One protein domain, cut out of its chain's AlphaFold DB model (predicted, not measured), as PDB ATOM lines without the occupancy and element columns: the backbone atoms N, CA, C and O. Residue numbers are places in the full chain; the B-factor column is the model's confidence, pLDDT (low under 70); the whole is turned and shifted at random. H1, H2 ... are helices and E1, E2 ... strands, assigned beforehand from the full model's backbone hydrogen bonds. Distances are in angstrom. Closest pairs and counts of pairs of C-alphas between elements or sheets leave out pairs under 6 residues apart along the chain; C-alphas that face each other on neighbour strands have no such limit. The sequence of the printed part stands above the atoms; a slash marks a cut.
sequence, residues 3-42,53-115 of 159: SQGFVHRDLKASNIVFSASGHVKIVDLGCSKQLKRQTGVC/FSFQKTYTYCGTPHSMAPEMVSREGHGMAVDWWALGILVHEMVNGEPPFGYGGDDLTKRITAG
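This is residues 3 to 42 and 53 to 115 of the 159 residues of the protein "Protein kinase domain-containing protein" of Ectocarpus sp. CCAP 1310/34 (UniProt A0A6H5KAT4). Little regular structure: a flat, loop-rich body with one long helix, H2, short helices H1 and H3 together to one side, and two small strand pairs, E1-E2 and E3-E4, far from each other. The printed part has 103 residues, 39 in named elements, class mixed: strands E1 to E4, each pair antiparallel, then helices H1 to H3. It is compact, radius of gyration of the C-alphas 14.6 A, spanning 43 by 41 by 20 A.

E1, residues 16 to 18, and E2, 24 to 26, form a hairpin; N 17 and O 25 are 2.9 A apart. E3, 37 to 39, and E4, 53 to 55, are antiparallel neighbours; N 38 and O 54 are 2.8 A apart. H1, 70 to 73, touches H3, 108 to 114: the closest C-alphas, of Pro 70 and Thr 113, are 4.8 A apart. H2, 81 to 96, is close to H1 but not clearly touching, C-alphas 72 and 82 being closest at 7.7 A. In H2 and H3 every O i to N i+4 pair is within hydrogen-bond range; H1 is too short for one.

E1 begins at C-alpha 16 (25.440, -43.105, -32.343). H2 is 22.9 A long. H3 ends at C-alpha 114 (45.388, -46.547, -50.799).

Residues 43 to 52 are cut out, C-alphas 42 and 53 being 8.9 A apart. Links E4 to H1 and H2 to H3 are long. Residues 39 to 42 and 53 have pLDDT under 70.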
ATOM      1  N   SER A   3      24.789 -28.178 -42.613       89.00
ATOM      2  CA  SER A   3      24.050 -26.969 -43.021       89.00
ATOM      3  C   SER A   3      24.277 -25.746 -42.120       89.00
ATOM      4  O   SER A   3      24.047 -24.620 -42.544       89.00
ATOM      5  N   GLN A   4      24.744 -25.951 -40.886       90.31
ATOM      6  CA  GLN A   4      25.098 -24.894 -39.931       90.31
ATOM      7  C   GLN A   4      26.613 -24.604 -39.905       90.31
ATOM      8  O   GLN A   4      27.089 -23.849 -39.057       90.31
ATOM      9  N   GLY A   5      27.388 -25.209 -40.810       90.50
ATOM     10  CA  GLY A   5      28.838 -25.039 -40.893       90.50
ATOM     11  C   GLY A   5      29.640 -25.905 -39.921       90.50
ATOM     12  O   GLY A   5      30.837 -25.687 -39.783       90.50
ATOM     13  N   PHE A   6      29.024 -26.866 -39.229       95.19
ATOM     14  CA  PHE A   6      29.721 -27.744 -38.284       95.19
ATOM     15  C   PHE A   6      30.097 -29.077 -38.932       95.19
ATOM     16  O   PHE A   6      29.257 -29.673 -39.596       95.19
ATOM     17  N   VAL A   7      31.315 -29.557 -38.680       96.25
ATOM     18  CA  VAL A   7      31.816 -30.896 -39.048       96.25
ATOM     19  C   VAL A   7      32.103 -31.717 -37.783       96.25
ATOM     20  O   VAL A   7      32.562 -31.141 -36.793       96.25
ATOM     21  N   HIS A   8      31.809 -33.022 -37.791       97.31
ATOM     22  CA  HIS A   8      31.851 -33.896 -36.608       97.31
ATOM     23  C   HIS A   8      33.242 -34.461 -36.349       97.31
ATOM     24  O   HIS A   8      33.778 -34.313 -35.251       97.31
ATOM     25  N   ARG A   9      33.851 -35.050 -37.384       97.06
ATOM     26  CA  ARG A   9      35.232 -35.564 -37.422       97.06
ATOM     27  C   ARG A   9      35.539 -36.759 -36.512       97.06
ATOM     28  O   ARG A   9      36.689 -37.174 -36.447       97.06
ATOM     29  N   ASP A  10      34.537 -37.317 -35.836       96.75
ATOM     30  CA  ASP A  10      34.644 -38.587 -35.093       96.75
ATOM     31  C   ASP A  10      33.336 -39.403 -35.142       96.75
ATOM     32  O   ASP A  10      32.788 -39.795 -34.115       96.75
ATOM     33  N   LEU A  11      32.741 -39.572 -36.330       95.19
ATOM     34  CA  LEU A  11      31.564 -40.443 -36.475       95.19
ATOM     35  C   LEU A  11      31.989 -41.914 -36.398       95.19
ATOM     36  O   LEU A  11      32.862 -42.346 -37.143       95.19
ATOM     37  N   LYS A  12      31.357 -42.665 -35.493       92.25
ATOM     38  CA  LYS A  12      31.571 -44.098 -35.238       92.25
ATOM     39  C   LYS A  12      30.376 -44.669 -34.485       92.25
ATOM     40  O   LYS A  12      29.607 -43.904 -33.901       92.25
ATOM     41  N   ALA A  13      30.252 -45.994 -34.436       90.94
ATOM     42  CA  ALA A  13      29.099 -46.660 -33.829       90.94
ATOM     43  C   ALA A  13      28.880 -46.257 -32.363       90.94
ATOM     44  O   ALA A  13      27.750 -45.997 -31.964       90.94
ATOM     45  N   SER A  14      29.954 -46.105 -31.578       92.12
ATOM     46  CA  SER A  14      29.857 -45.682 -30.174       92.12
ATOM     47  C   SER A  14      29.375 -44.239 -29.976       92.12
ATOM     48  O   SER A  14      28.936 -43.898 -28.880       92.12
ATOM     49  N   ASN A  15      29.407 -43.414 -31.028       95.25
ATOM     50  CA  ASN A  15      28.915 -42.035 -31.024       95.25
ATOM     51  C   ASN A  15      27.493 -41.913 -31.607       95.25
ATOM     52  O   ASN A  15      26.984 -40.802 -31.769       95.25
ATOM     53  N   ILE A  16      26.833 -43.039 -31.900       94.69
ATOM     54  CA  ILE A  16      25.440 -43.105 -32.343       94.69
ATOM     55  C   ILE A  16      24.605 -43.752 -31.237       94.69
ATOM     56  O   ILE A  16      24.814 -44.906 -30.874       94.69
ATOM     57  N   VAL A  17      23.636 -43.013 -30.699       94.94
ATOM     58  CA  VAL A  17      22.773 -43.484 -29.606       94.94
ATOM     59  C   VAL A  17      21.303 -43.405 -29.983       94.94
ATOM     60  O   VAL A  17      20.891 -42.557 -30.775       94.94
ATOM     61  N   PHE A  18      20.489 -44.255 -29.366       95.06
ATOM     62  CA  PHE A  18      19.038 -44.214 -29.505       95.06
ATOM     63  C   PHE A  18      18.413 -43.480 -28.321       95.06
ATOM     64  O   PHE A  18      18.730 -43.725 -27.158       95.06
ATOM     65  N   SER A  19      17.503 -42.561 -28.615       94.44
ATOM     66  CA  SER A  19      16.636 -41.961 -27.607       94.44
ATOM     67  C   SER A  19      15.555 -42.956 -27.180       94.44
ATOM     68  O   SER A  19      15.163 -43.814 -27.965       94.44
ATOM     69  N   ALA A  20      14.986 -42.779 -25.982       94.31
ATOM     70  CA  ALA A  20      13.836 -43.562 -25.518       94.31
ATOM     71  C   ALA A  20      12.625 -43.528 -26.477       94.31
ATOM     72  O   ALA A  20      11.819 -44.449 -26.479       94.31
ATOM     73  N   SER A  21      12.506 -42.491 -27.314       95.19
ATOM     74  CA  SER A  21      11.477 -42.380 -28.358       95.19
ATOM     75  C   SER A  21      11.844 -43.049 -29.690       95.19
ATOM     76  O   SER A  21      11.134 -42.861 -30.671       95.19
ATOM     77  N   GLY A  22      12.959 -43.782 -29.762       93.00
ATOM     78  CA  GLY A  22      13.405 -44.499 -30.963       93.00
ATOM     79  C   GLY A  22      14.202 -43.665 -31.973       93.00
ATOM     80  O   GLY A  22      14.627 -44.190 -32.996       93.00
ATOM     81  N   HIS A  23      14.452 -42.380 -31.705       95.38
ATOM     82  CA  HIS A  23      15.244 -41.529 -32.600       95.38
ATOM     83  C   HIS A  23      16.750 -41.749 -32.438       95.38
ATOM     84  O   HIS A  23      17.253 -41.797 -31.314       95.38
ATOM     85  N   VAL A  24      17.473 -41.771 -33.559       93.62
ATOM     86  CA  VAL A  24      18.940 -41.768 -33.587       93.62
ATOM     87  C   VAL A  24      19.475 -40.378 -33.238       93.62
ATOM     88  O   VAL A  24      18.980 -39.362 -33.732       93.62
ATOM     89  N   LYS A  25      20.504 -40.326 -32.395       94.62
ATOM     90  CA  LYS A  25      21.223 -39.110 -32.014       94.62
ATOM     91  C   LYS A  25      22.724 -39.325 -32.152       94.62
ATOM     92  O   LYS A  25      23.237 -40.383 -31.805       94.62
ATOM     93  N   ILE A  26      23.410 -38.292 -32.624       95.06
ATOM     94  CA  ILE A  26      24.871 -38.229 -32.654       95.06
ATOM     95  C   ILE A  26      25.333 -37.587 -31.342       95.06
ATOM     96  O   ILE A  26      24.757 -36.581 -30.915       95.06
ATOM     97  N   VAL A  27      26.339 -38.175 -30.701       95.56
ATOM     98  CA  VAL A  27      26.940 -37.695 -29.446       95.56
ATOM     99  C   VAL A  27      28.450 -37.506 -29.596       95.56
ATOM    100  O   VAL A  27      29.013 -37.836 -30.631       95.56
ATOM    101  N   ASP A  28      29.083 -36.985 -28.542       94.94
ATOM    102  CA  ASP A  28      30.521 -36.700 -28.461       94.94
ATOM    103  C   ASP A  28      31.032 -35.717 -29.531       94.94
ATOM    104  O   ASP A  28      31.634 -36.060 -30.545       94.94
ATOM    105  N   LEU A  29      30.829 -34.429 -29.247       95.88
ATOM    106  CA  LEU A  29      31.280 -33.330 -30.097       95.88
ATOM    107  C   LEU A  29      32.724 -32.888 -29.790       95.88
ATOM    108  O   LEU A  29      33.126 -31.811 -30.230       95.88
ATOM    109  N   GLY A  30      33.519 -33.683 -29.061       96.25
ATOM    110  CA  GLY A  30      34.887 -33.314 -28.665       96.25
ATOM    111  C   GLY A  30      35.828 -33.052 -29.848       96.25
ATOM    112  O   GLY A  30      36.726 -32.215 -29.761       96.25
ATOM    113  N   CYS A  31      35.581 -33.710 -30.986       95.62
ATOM    114  CA  CYS A  31      36.306 -33.482 -32.242       95.62
ATOM    115  C   CYS A  31      35.588 -32.517 -33.200       95.62
ATOM    116  O   CYS A  31      36.148 -32.151 -34.240       95.62
ATOM    117  N   SER A  32      34.377 -32.071 -32.872       96.88
ATOM    118  CA  SER A  32      33.584 -31.234 -33.770       96.88
ATOM    119  C   SER A  32      34.178 -29.837 -33.930       96.88
ATOM    120  O   SER A  32      34.856 -29.309 -33.048       96.88
ATOM    121  N   LYS A  33      33.936 -29.214 -35.085       96.00
ATOM    122  CA  LYS A  33      34.434 -27.865 -35.373       96.00
ATOM    123  C   LYS A  33      33.487 -27.102 -36.282       96.00
ATOM    124  O   LYS A  33      32.987 -27.650 -37.259       96.00
ATOM    125  N   GLN A  34      33.283 -25.820 -35.989       96.00
ATOM    126  CA  GLN A  34      32.625 -24.912 -36.922       96.00
ATOM    127  C   GLN A  34      33.641 -24.427 -37.959       96.00
ATOM    128  O   GLN A  34      34.662 -23.824 -37.613       96.00
ATOM    129  N   LEU A  35      33.374 -24.702 -39.228       92.69
ATOM    130  CA  LEU A  35      34.161 -24.198 -40.341       92.69
ATOM    131  C   LEU A  35      33.714 -22.772 -40.657       92.69
ATOM    132  O   LEU A  35      32.521 -22.473 -40.739       92.69
ATOM    133  N   LYS A  36      34.682 -21.871 -40.822       90.12
ATOM    134  CA  LYS A  36      34.391 -20.476 -41.145       90.12
ATOM    135  C   LYS A  36      33.929 -20.379 -42.591       90.12
ATOM    136  O   LYS A  36      34.561 -20.944 -43.482       90.12
ATOM    137  N   ARG A  37      32.848 -19.636 -42.820       86.56
ATOM    138  CA  ARG A  37      32.406 -19.287 -44.170       86.56
ATOM    139  C   ARG A  37      33.455 -18.385 -44.816       86.56
ATOM    140  O   ARG A  37      33.921 -17.439 -44.182       86.56
ATOM    141  N   GLN A  38      33.813 -18.675 -46.056       79.44
ATOM    142  CA  GLN A  38      34.699 -17.857 -46.869       79.44
ATOM    143  C   GLN A  38      33.960 -17.392 -48.121       79.44
ATOM    144  O   GLN A  38      33.232 -18.148 -48.767       79.44
ATOM    145  N   THR A  39      34.127 -16.110 -48.423       68.50
ATOM    146  CA  THR A  39      33.648 -15.458 -49.641       68.50
ATOM    147  C   THR A  39      34.825 -15.331 -50.601       68.50
ATOM    148  O   THR A  39      35.815 -14.687 -50.250       68.50
ATOM    149  N   GLY A  40      34.736 -15.941 -51.782       63.72
ATOM    150  CA  GLY A  40      35.797 -15.911 -52.795       63.72
ATOM    151  C   GLY A  40      36.050 -17.268 -53.456       63.72
ATOM    152  O   GLY A  40      35.580 -18.302 -52.985       63.72
ATOM    153  N   VAL A  41      36.788 -17.249 -54.568       59.16
ATOM    154  CA  VAL A  41      37.194 -18.443 -55.324       59.16
ATOM    155  C   VAL A  41      38.172 -19.253 -54.470       59.16
ATOM    156  O   VAL A  41      39.278 -18.793 -54.196       59.16
ATOM    157  N   CYS A  42      37.780 -20.448 -54.023       55.69
ATOM    158  CA  CYS A  42      38.748 -21.437 -53.560       55.69
ATOM    159  C   CYS A  42      39.395 -22.112 -54.780       55.69
ATOM    160  O   CYS A  42      38.715 -22.463 -55.739       55.69
ATOM    161  N   PHE A  53      29.978 -18.980 -52.093       68.44
ATOM    162  CA  PHE A  53      30.602 -19.176 -50.777       68.44
ATOM    163  C   PHE A  53      31.090 -20.612 -50.562       68.44
ATOM    164  O   PHE A  53      30.445 -21.572 -50.975       68.44
ATOM    165  N   SER A  54      32.212 -20.753 -49.856       78.56
ATOM    166  CA  SER A  54      32.797 -22.037 -49.448       78.56
ATOM    167  C   SER A  54      33.102 -22.044 -47.943       78.56
ATOM    168  O   SER A  54      32.915 -21.040 -47.248       78.56
ATOM    169  N   PHE A  55      33.518 -23.189 -47.401       85.88
ATOM    170  CA  PHE A  55      33.936 -23.318 -46.003       85.88
ATOM    171  C   PHE A  55      35.449 -23.524 -45.917       85.88
ATOM    172  O   PHE A  55      36.015 -24.319 -46.661       85.88
ATOM    173  N   GLN A  56      36.101 -22.841 -44.973       88.19
ATOM    174  CA  GLN A  56      37.531 -23.006 -44.725       88.19
ATOM    175  C   GLN A  56      37.833 -24.426 -44.225       88.19
ATOM    176  O   GLN A  56      37.217 -24.889 -43.261       88.19
ATOM    177  N   LYS A  57      38.832 -25.083 -44.826       91.44
ATOM    178  CA  LYS A  57      39.358 -26.373 -44.354       91.44
ATOM    179  C   LYS A  57      39.987 -26.252 -42.962       91.44
ATOM    180  O   LYS A  57      40.495 -25.203 -42.559       91.44
ATOM    181  N   THR A  58      39.985 -27.352 -42.218       93.62
ATOM    182  CA  THR A  58      40.706 -27.497 -40.947       93.62
ATOM    183  C   THR A  58      41.799 -28.556 -41.076       93.62
ATOM    184  O   THR A  58      41.676 -29.486 -41.862       93.62
ATOM    185  N   TYR A  59      42.868 -28.422 -40.291       95.12
ATOM    186  CA  TYR A  59      44.064 -29.278 -40.364       95.12
ATOM    187  C   TYR A  59      44.330 -30.044 -39.061       95.12
ATOM    188  O   TYR A  59      45.309 -30.772 -38.942       95.12
ATOM    189  N   THR A  60      43.472 -29.869 -38.051       95.06
ATOM    190  CA  THR A  60      43.618 -30.534 -36.753       95.06
ATOM    191  C   THR A  60      43.428 -32.040 -36.909       95.06
ATOM    192  O   THR A  60      42.328 -32.478 -37.241       95.06
ATOM    193  N   TYR A  61      44.476 -32.806 -36.613       95.25
ATOM    194  CA  TYR A  61      44.445 -34.265 -36.562       95.25
ATOM    195  C   TYR A  61      43.722 -34.733 -35.290       95.25
ATOM    196  O   TYR A  61      44.213 -34.515 -34.184       95.25
ATOM    197  N   CYS A  62      42.532 -35.312 -35.437       95.56
ATOM    198  CA  CYS A  62      41.693 -35.793 -34.337       95.56
ATOM    199  C   CYS A  62      40.685 -36.831 -34.841       95.56
ATOM    200  O   CYS A  62      40.463 -36.923 -36.046       95.56
ATOM    201  N   GLY A  63      40.042 -37.540 -33.917       94.75
ATOM    202  CA  GLY A  63      39.079 -38.600 -34.211       94.75
ATOM    203  C   GLY A  63      39.682 -39.994 -34.063       94.75
ATOM    204  O   GLY A  63      40.806 -40.162 -33.581       94.75
ATOM    205  N   THR A  64      38.919 -41.003 -34.469       95.00
ATOM    206  CA  THR A  64      39.278 -42.416 -34.314       95.00
ATOM    207  C   THR A  64      39.970 -42.952 -35.577       95.00
ATOM    208  O   THR A  64      39.359 -42.896 -36.643       95.00
ATOM    209  N   PRO A  65      41.199 -43.514 -35.498       94.94
ATOM    210  CA  PRO A  65      42.027 -43.821 -36.673       94.94
ATOM    211  C   PRO A  65      41.352 -44.624 -37.792       94.94
ATOM    212  O   PRO A  65      41.454 -44.243 -38.950       94.94
ATOM    213  N   HIS A  66      40.621 -45.696 -37.472       93.81
ATOM    214  CA  HIS A  66      39.972 -46.543 -38.486       93.81
ATOM    215  C   HIS A  66      38.770 -45.876 -39.180       93.81
ATOM    216  O   HIS A  66      38.327 -46.355 -40.220       93.81
ATOM    217  N   SER A  67      38.242 -44.788 -38.609       95.69
ATOM    218  CA  SER A  67      37.140 -43.996 -39.175       95.69
ATOM    219  C   SER A  67      37.634 -42.745 -39.916       95.69
ATOM    220  O   SER A  67      36.831 -42.030 -40.513       95.69
ATOM    221  N   MET A  68      38.939 -42.448 -39.872       96.31
ATOM    222  CA  MET A  68      39.503 -41.251 -40.497       96.31
ATOM    223  C   MET A  68      39.520 -41.366 -42.019       96.31
ATOM    224  O   MET A  68      39.879 -42.403 -42.575       96.31
ATOM    225  N   ALA A  69      39.188 -40.259 -42.681       96.25
ATOM    226  CA  ALA A  69      39.314 -40.126 -44.124       96.25
ATOM    227  C   ALA A  69      40.789 -40.005 -44.559       96.25
ATOM    228  O   ALA A  69      41.607 -39.505 -43.774       96.25
ATOM    229  N   PRO A  70      41.148 -40.406 -45.794       95.56
ATOM    230  CA  PRO A  70      42.518 -40.333 -46.304       95.56
ATOM    231  C   PRO A  70      43.153 -38.949 -46.139       95.56
ATOM    232  O   PRO A  70      44.280 -38.847 -45.669       95.56
ATOM    233  N   GLU A  71      42.412 -37.876 -46.409       95.31
ATOM    234  CA  GLU A  71      42.873 -36.490 -46.282       95.31
ATOM    235  C   GLU A  71      43.144 -36.064 -44.826       95.31
ATOM    236  O   GLU A  71      43.974 -35.185 -44.568       95.31
ATOM    237  N   MET A  72      42.475 -36.688 -43.846       95.31
ATOM    238  CA  MET A  72      42.768 -36.479 -42.423       95.31
ATOM    239  C   MET A  72      44.068 -37.177 -42.036       95.31
ATOM    240  O   MET A  72      44.890 -36.592 -41.327       95.31
ATOM    241  N   VAL A  73      44.261 -38.401 -42.535       94.31
ATOM    242  CA  VAL A  73      45.458 -39.214 -42.300       94.31
ATOM    243  C   VAL A  73      46.689 -38.578 -42.960       94.31
ATOM    244  O   VAL A  73      47.728 -38.441 -42.312       94.31
ATOM    245  N   SER A  74      46.543 -38.090 -44.194       92.81
ATOM    246  CA  SER A  74      47.577 -37.380 -44.961       92.81
ATOM    247  C   SER A  74      47.771 -35.916 -44.544       92.81
ATOM    248  O   SER A  74      48.719 -35.272 -44.983       92.81
ATOM    249  N   ARG A  75      46.909 -35.378 -43.666       92.75
ATOM    250  CA  ARG A  75      46.950 -33.986 -43.172       92.75
ATOM    251  C   ARG A  75      46.832 -32.919 -44.273       92.75
ATOM    252  O   ARG A  75      47.336 -31.809 -44.118       92.75
ATOM    253  N   GLU A  76      46.096 -33.218 -45.338       89.31
ATOM    254  CA  GLU A  76      45.933 -32.356 -46.525       89.31
ATOM    255  C   GLU A  76      44.904 -31.225 -46.324       89.31
ATOM    256  O   GLU A  76      44.694 -30.371 -47.185       89.31
ATOM    257  N   GLY A  77      44.301 -31.164 -45.136       91.31
ATOM    258  CA  GLY A  77      43.214 -30.250 -44.818       91.31
ATOM    259  C   GLY A  77      41.872 -30.846 -45.218       91.31
ATOM    260  O   GLY A  77      41.706 -31.397 -46.299       91.31
ATOM    261  N   HIS A  78      40.897 -30.737 -44.326       93.81
ATOM    262  CA  HIS A  78      39.624 -31.426 -44.468       93.81
ATOM    263  C   HIS A  78      38.428 -30.524 -44.170       93.81
ATOM    264  O   HIS A  78      38.514 -29.559 -43.403       93.81
ATOM    265  N   GLY A  79      37.303 -30.862 -44.800       93.06
ATOM    266  CA  GLY A  79      36.011 -30.194 -44.657       93.06
ATOM    267  C   GLY A  79      34.915 -31.181 -44.260       93.06
ATOM    268  O   GLY A  79      35.178 -32.173 -43.595       93.06
ATOM    269  N   MET A  80      33.681 -30.923 -44.683       94.31
ATOM    270  CA  MET A  80      32.512 -31.741 -44.327       94.31
ATOM    271  C   MET A  80      32.547 -33.169 -44.902       94.31
ATOM    272  O   MET A  80      31.893 -34.057 -44.362       94.31
ATOM    273  N   ALA A  81      33.328 -33.401 -45.963       94.12
ATOM    274  CA  ALA A  81      33.415 -34.690 -46.649       94.12
ATOM    275  C   ALA A  81      33.907 -35.844 -45.754       94.12
ATOM    276  O   ALA A  81      33.492 -36.986 -45.942       94.12
ATOM    277  N   VAL A  82      34.697 -35.548 -44.716       96.12
ATOM    278  CA  VAL A  82      35.219 -36.572 -43.795       96.12
ATOM    279  C   VAL A  82      34.133 -37.281 -42.993       96.12
ATOM    280  O   VAL A  82      34.296 -38.442 -42.630       96.12
ATOM    281  N   ASP A  83      33.007 -36.611 -42.738       97.06
ATOM    282  CA  ASP A  83      31.878 -37.228 -42.044       97.06
ATOM    283  C   ASP A  83      31.147 -38.221 -42.962       97.06
ATOM    284  O   ASP A  83      30.648 -39.239 -42.489       97.06
ATOM    285  N   TRP A  84      31.122 -37.971 -44.278       95.88
ATOM    286  CA  TRP A  84      30.574 -38.914 -45.259       95.88
ATOM    287  C   TRP A  84      31.458 -40.148 -45.412       95.88
ATOM    288  O   TRP A  84      30.940 -41.262 -45.480       95.88
ATOM    289  N   TRP A  85      32.780 -39.965 -45.394       96.50
ATOM    290  CA  TRP A  85      33.719 -41.083 -45.316       96.50
ATOM    291  C   TRP A  85      33.461 -41.936 -44.070       96.50
ATOM    292  O   TRP A  85      33.238 -43.141 -44.175       96.50
ATOM    293  N   ALA A  86      33.427 -41.305 -42.893       96.94
ATOM    294  CA  ALA A  86      33.205 -42.000 -41.629       96.94
ATOM    295  C   ALA A  86      31.837 -42.709 -41.577       96.94
ATOM    296  O   ALA A  86      31.742 -43.816 -41.052       96.94
ATOM    297  N   LEU A  87      30.792 -42.134 -42.186       96.50
ATOM    298  CA  LEU A  87      29.504 -42.811 -42.362       96.50
ATOM    299  C   LEU A  87      29.635 -44.083 -43.217       96.50
ATOM    300  O   LEU A  87      29.023 -45.095 -42.889       96.50
ATOM    301  N   GLY A  88      30.443 -44.061 -44.279       95.94
ATOM    302  CA  GLY A  88      30.729 -45.247 -45.092       95.94
ATOM    303  C   GLY A  88      31.426 -46.354 -44.294       95.94
ATOM    304  O   GLY A  88      31.014 -47.512 -44.361       95.94
ATOM    305  N   ILE A  89      32.425 -45.990 -43.482       95.81
ATOM    306  CA  ILE A  89      33.089 -46.920 -42.553       95.81
ATOM    307  C   ILE A  89      32.079 -47.523 -41.572       95.81
ATOM    308  O   ILE A  89      32.040 -48.740 -41.403       95.81
ATOM    309  N   LEU A  90      31.235 -46.679 -40.976       94.62
ATOM    310  CA  LEU A  90      30.207 -47.076 -40.020       94.62
ATOM    311  C   LEU A  90      29.195 -48.056 -40.626       94.62
ATOM    312  O   LEU A  90      28.889 -49.079 -40.022       94.62
ATOM    313  N   VAL A  91      28.680 -47.764 -41.822       95.38
ATOM    314  CA  VAL A  91      27.729 -48.649 -42.514       95.38
ATOM    315  C   VAL A  91      28.388 -49.986 -42.843       95.38
ATOM    316  O   VAL A  91      27.784 -51.033 -42.620       95.38
ATOM    317  N   HIS A  92      29.636 -49.973 -43.319       93.88
ATOM    318  CA  HIS A  92      30.372 -51.210 -43.560       93.88
ATOM    319  C   HIS A  92      30.526 -52.034 -42.276       93.88
ATOM    320  O   HIS A  92      30.276 -53.238 -42.303       93.88
ATOM    321  N   GLU A  93      30.908 -51.400 -41.166       92.88
ATOM    322  CA  GLU A  93      31.040 -52.046 -39.857       92.88
ATOM    323  C   GLU A  93      29.711 -52.644 -39.382       92.88
ATOM    324  O   GLU A  93      29.686 -53.785 -38.933       92.88
ATOM    325  N   MET A  94      28.593 -51.934 -39.550       91.62
ATOM    326  CA  MET A  94      27.265 -52.455 -39.201       91.62
ATOM    327  C   MET A  94      26.883 -53.701 -40.011       91.62
ATOM    328  O   MET A  94      26.232 -54.595 -39.477       91.62
ATOM    329  N   VAL A  95      27.274 -53.767 -41.288       92.69
ATOM    330  CA  VAL A  95      26.953 -54.897 -42.176       92.69
ATOM    331  C   VAL A  95      27.906 -56.079 -41.973       92.69
ATOM    332  O   VAL A  95      27.479 -57.229 -42.019       92.69
ATOM    333  N   ASN A  96      29.195 -55.811 -41.758       89.69
ATOM    334  CA  ASN A  96      30.250 -56.830 -41.769       89.69
ATOM    335  C   ASN A  96      30.802 -57.182 -40.383       89.69
ATOM    336  O   ASN A  96      31.614 -58.100 -40.282       89.69
ATOM    337  N   GLY A  97      30.411 -56.446 -39.341       90.56
ATOM    338  CA  GLY A  97      30.931 -56.580 -37.978       90.56
ATOM    339  C   GLY A  97      32.329 -55.988 -37.766       90.56
ATOM    340  O   GLY A  97      32.816 -56.001 -36.642       90.56
ATOM    341  N   GLU A  98      32.983 -55.478 -38.816       92.00
ATOM    342  CA  GLU A  98      34.301 -54.838 -38.735       92.00
ATOM    343  C   GLU A  98      34.463 -53.707 -39.775       92.00
ATOM    344  O   GLU A  98      33.846 -53.756 -40.849       92.00
ATOM    345  N   PRO A  99      35.305 -52.688 -39.509       92.94
ATOM    346  CA  PRO A  99      35.682 -51.673 -40.486       92.94
ATOM    347  C   PRO A  99      36.396 -52.292 -41.697       92.94
ATOM    348  O   PRO A  99      37.188 -53.222 -41.528       92.94
ATOM    349  N   PRO A 100      36.236 -51.727 -42.905       93.31
ATOM    350  CA  PRO A 100      36.820 -52.286 -44.127       93.31
ATOM    351  C   PRO A 100      38.351 -52.314 -44.093       93.31
ATOM    352  O   PRO A 100      38.969 -53.198 -44.674       93.31
ATOM    353  N   PHE A 101      38.978 -51.375 -43.383       94.06
ATOM    354  CA  PHE A 101      40.436 -51.284 -43.238       94.06
ATOM    355  C   PHE A 101      40.949 -51.904 -41.925       94.06
ATOM    356  O   PHE A 101      42.144 -51.858 -41.646       94.06
ATOM    357  N   GLY A 102      40.070 -52.514 -41.122       91.88
ATOM    358  CA  GLY A 102      40.371 -53.013 -39.779       91.88
ATOM    359  C   GLY A 102      40.492 -51.911 -38.715       91.88
ATOM    360  O   GLY A 102      40.503 -50.721 -39.010       91.88
ATOM    361  N   TYR A 103      40.585 -52.315 -37.445       91.44
ATOM    362  CA  TYR A 103      40.612 -51.388 -36.302       91.44
ATOM    363  C   TYR A 103      41.984 -50.742 -36.023       91.44
ATOM    364  O   TYR A 103      42.052 -49.763 -35.278       91.44
ATOM    365  N   GLY A 104      43.072 -51.282 -36.583       89.44
ATOM    366  CA  GLY A 104      44.448 -50.890 -36.257       89.44
ATOM    367  C   GLY A 104      45.511 -51.676 -37.032       89.44
ATOM    368  O   GLY A 104      45.189 -52.461 -37.928       89.44
ATOM    369  N   GLY A 105      46.775 -51.462 -36.653       88.50
ATOM    370  CA  GLY A 105      47.965 -52.065 -37.265       88.50
ATOM    371  C   GLY A 105      48.882 -51.030 -37.923       88.50
ATOM    372  O   GLY A 105      48.431 -49.943 -38.294       88.50
ATOM    373  N   ASP A 106      50.160 -51.376 -38.088       86.88
ATOM    374  CA  ASP A 106      51.196 -50.489 -38.652       86.88
ATOM    375  C   ASP A 106      50.902 -50.058 -40.103       86.88
ATOM    376  O   ASP A 106      51.445 -49.074 -40.609       86.88
ATOM    377  N   ASP A 107      50.024 -50.789 -40.788       91.56
ATOM    378  CA  ASP A 107      49.621 -50.577 -42.174       91.56
ATOM    379  C   ASP A 107      48.231 -49.930 -42.327       91.56
ATOM    380  O   ASP A 107      47.823 -49.672 -43.460       91.56
ATOM    381  N   LEU A 108      47.499 -49.648 -41.238       91.94
ATOM    382  CA  LEU A 108      46.136 -49.091 -41.303       91.94
ATOM    383  C   LEU A 108      46.101 -47.807 -42.140       91.94
ATOM    384  O   LEU A 108      45.318 -47.687 -43.078       91.94
ATOM    385  N   THR A 109      47.007 -46.879 -41.843       92.19
ATOM    386  CA  THR A 109      47.176 -45.631 -42.594       92.19
ATOM    387  C   THR A 109      47.405 -45.895 -44.082       92.19
ATOM    388  O   THR A 109      46.778 -45.256 -44.919       92.19
ATOM    389  N   LYS A 110      48.252 -46.874 -44.428       92.75
ATOM    390  CA  LYS A 110      48.540 -47.215 -45.829       92.75
ATOM    391  C   LYS A 110      47.298 -47.754 -46.535       92.75
ATOM    392  O   LYS A 110      47.028 -47.349 -47.660       92.75
ATOM    393  N   ARG A 111      46.534 -48.620 -45.866       92.56
ATOM    394  CA  ARG A 111      45.275 -49.178 -46.378       92.56
ATOM    395  C   ARG A 111      44.220 -48.100 -46.605       92.56
ATOM    396  O   ARG A 111      43.635 -48.063 -47.683       92.56
ATOM    397  N   ILE A 112      44.045 -47.190 -45.644       93.88
ATOM    398  CA  ILE A 112      43.124 -46.048 -45.761       93.88
ATOM    399  C   ILE A 112      43.525 -45.166 -46.947       93.88
ATOM    400  O   ILE A 112      42.706 -44.927 -47.829       93.88
ATOM    401  N   THR A 113      44.784 -44.722 -47.011       92.62
ATOM    402  CA  THR A 113      45.252 -43.824 -48.078       92.62
ATOM    403  C   THR A 113      45.224 -44.489 -49.458       92.62
ATOM    404  O   THR A 113      44.930 -43.823 -50.447       92.62
ATOM    405  N   ALA A 114      45.478 -45.798 -49.546       91.00
ATOM    406  CA  ALA A 114      45.388 -46.547 -50.799       91.00
ATOM    407  C   ALA A 114      43.946 -46.931 -51.187       91.00
ATOM    408  O   ALA A 114      43.708 -47.336 -52.325       91.00
ATOM    409  N   GLY A 115      42.987 -46.826 -50.258       89.06
ATOM    410  CA  GLY A 115      41.627 -47.328 -50.447       89.06
ATOM    411  C   GLY A 115      41.573 -48.849 -50.624       89.06
ATOM    412  O   GLY A 115      40.724 -49.340 -51.359       89.06
TER     413      GLY A 115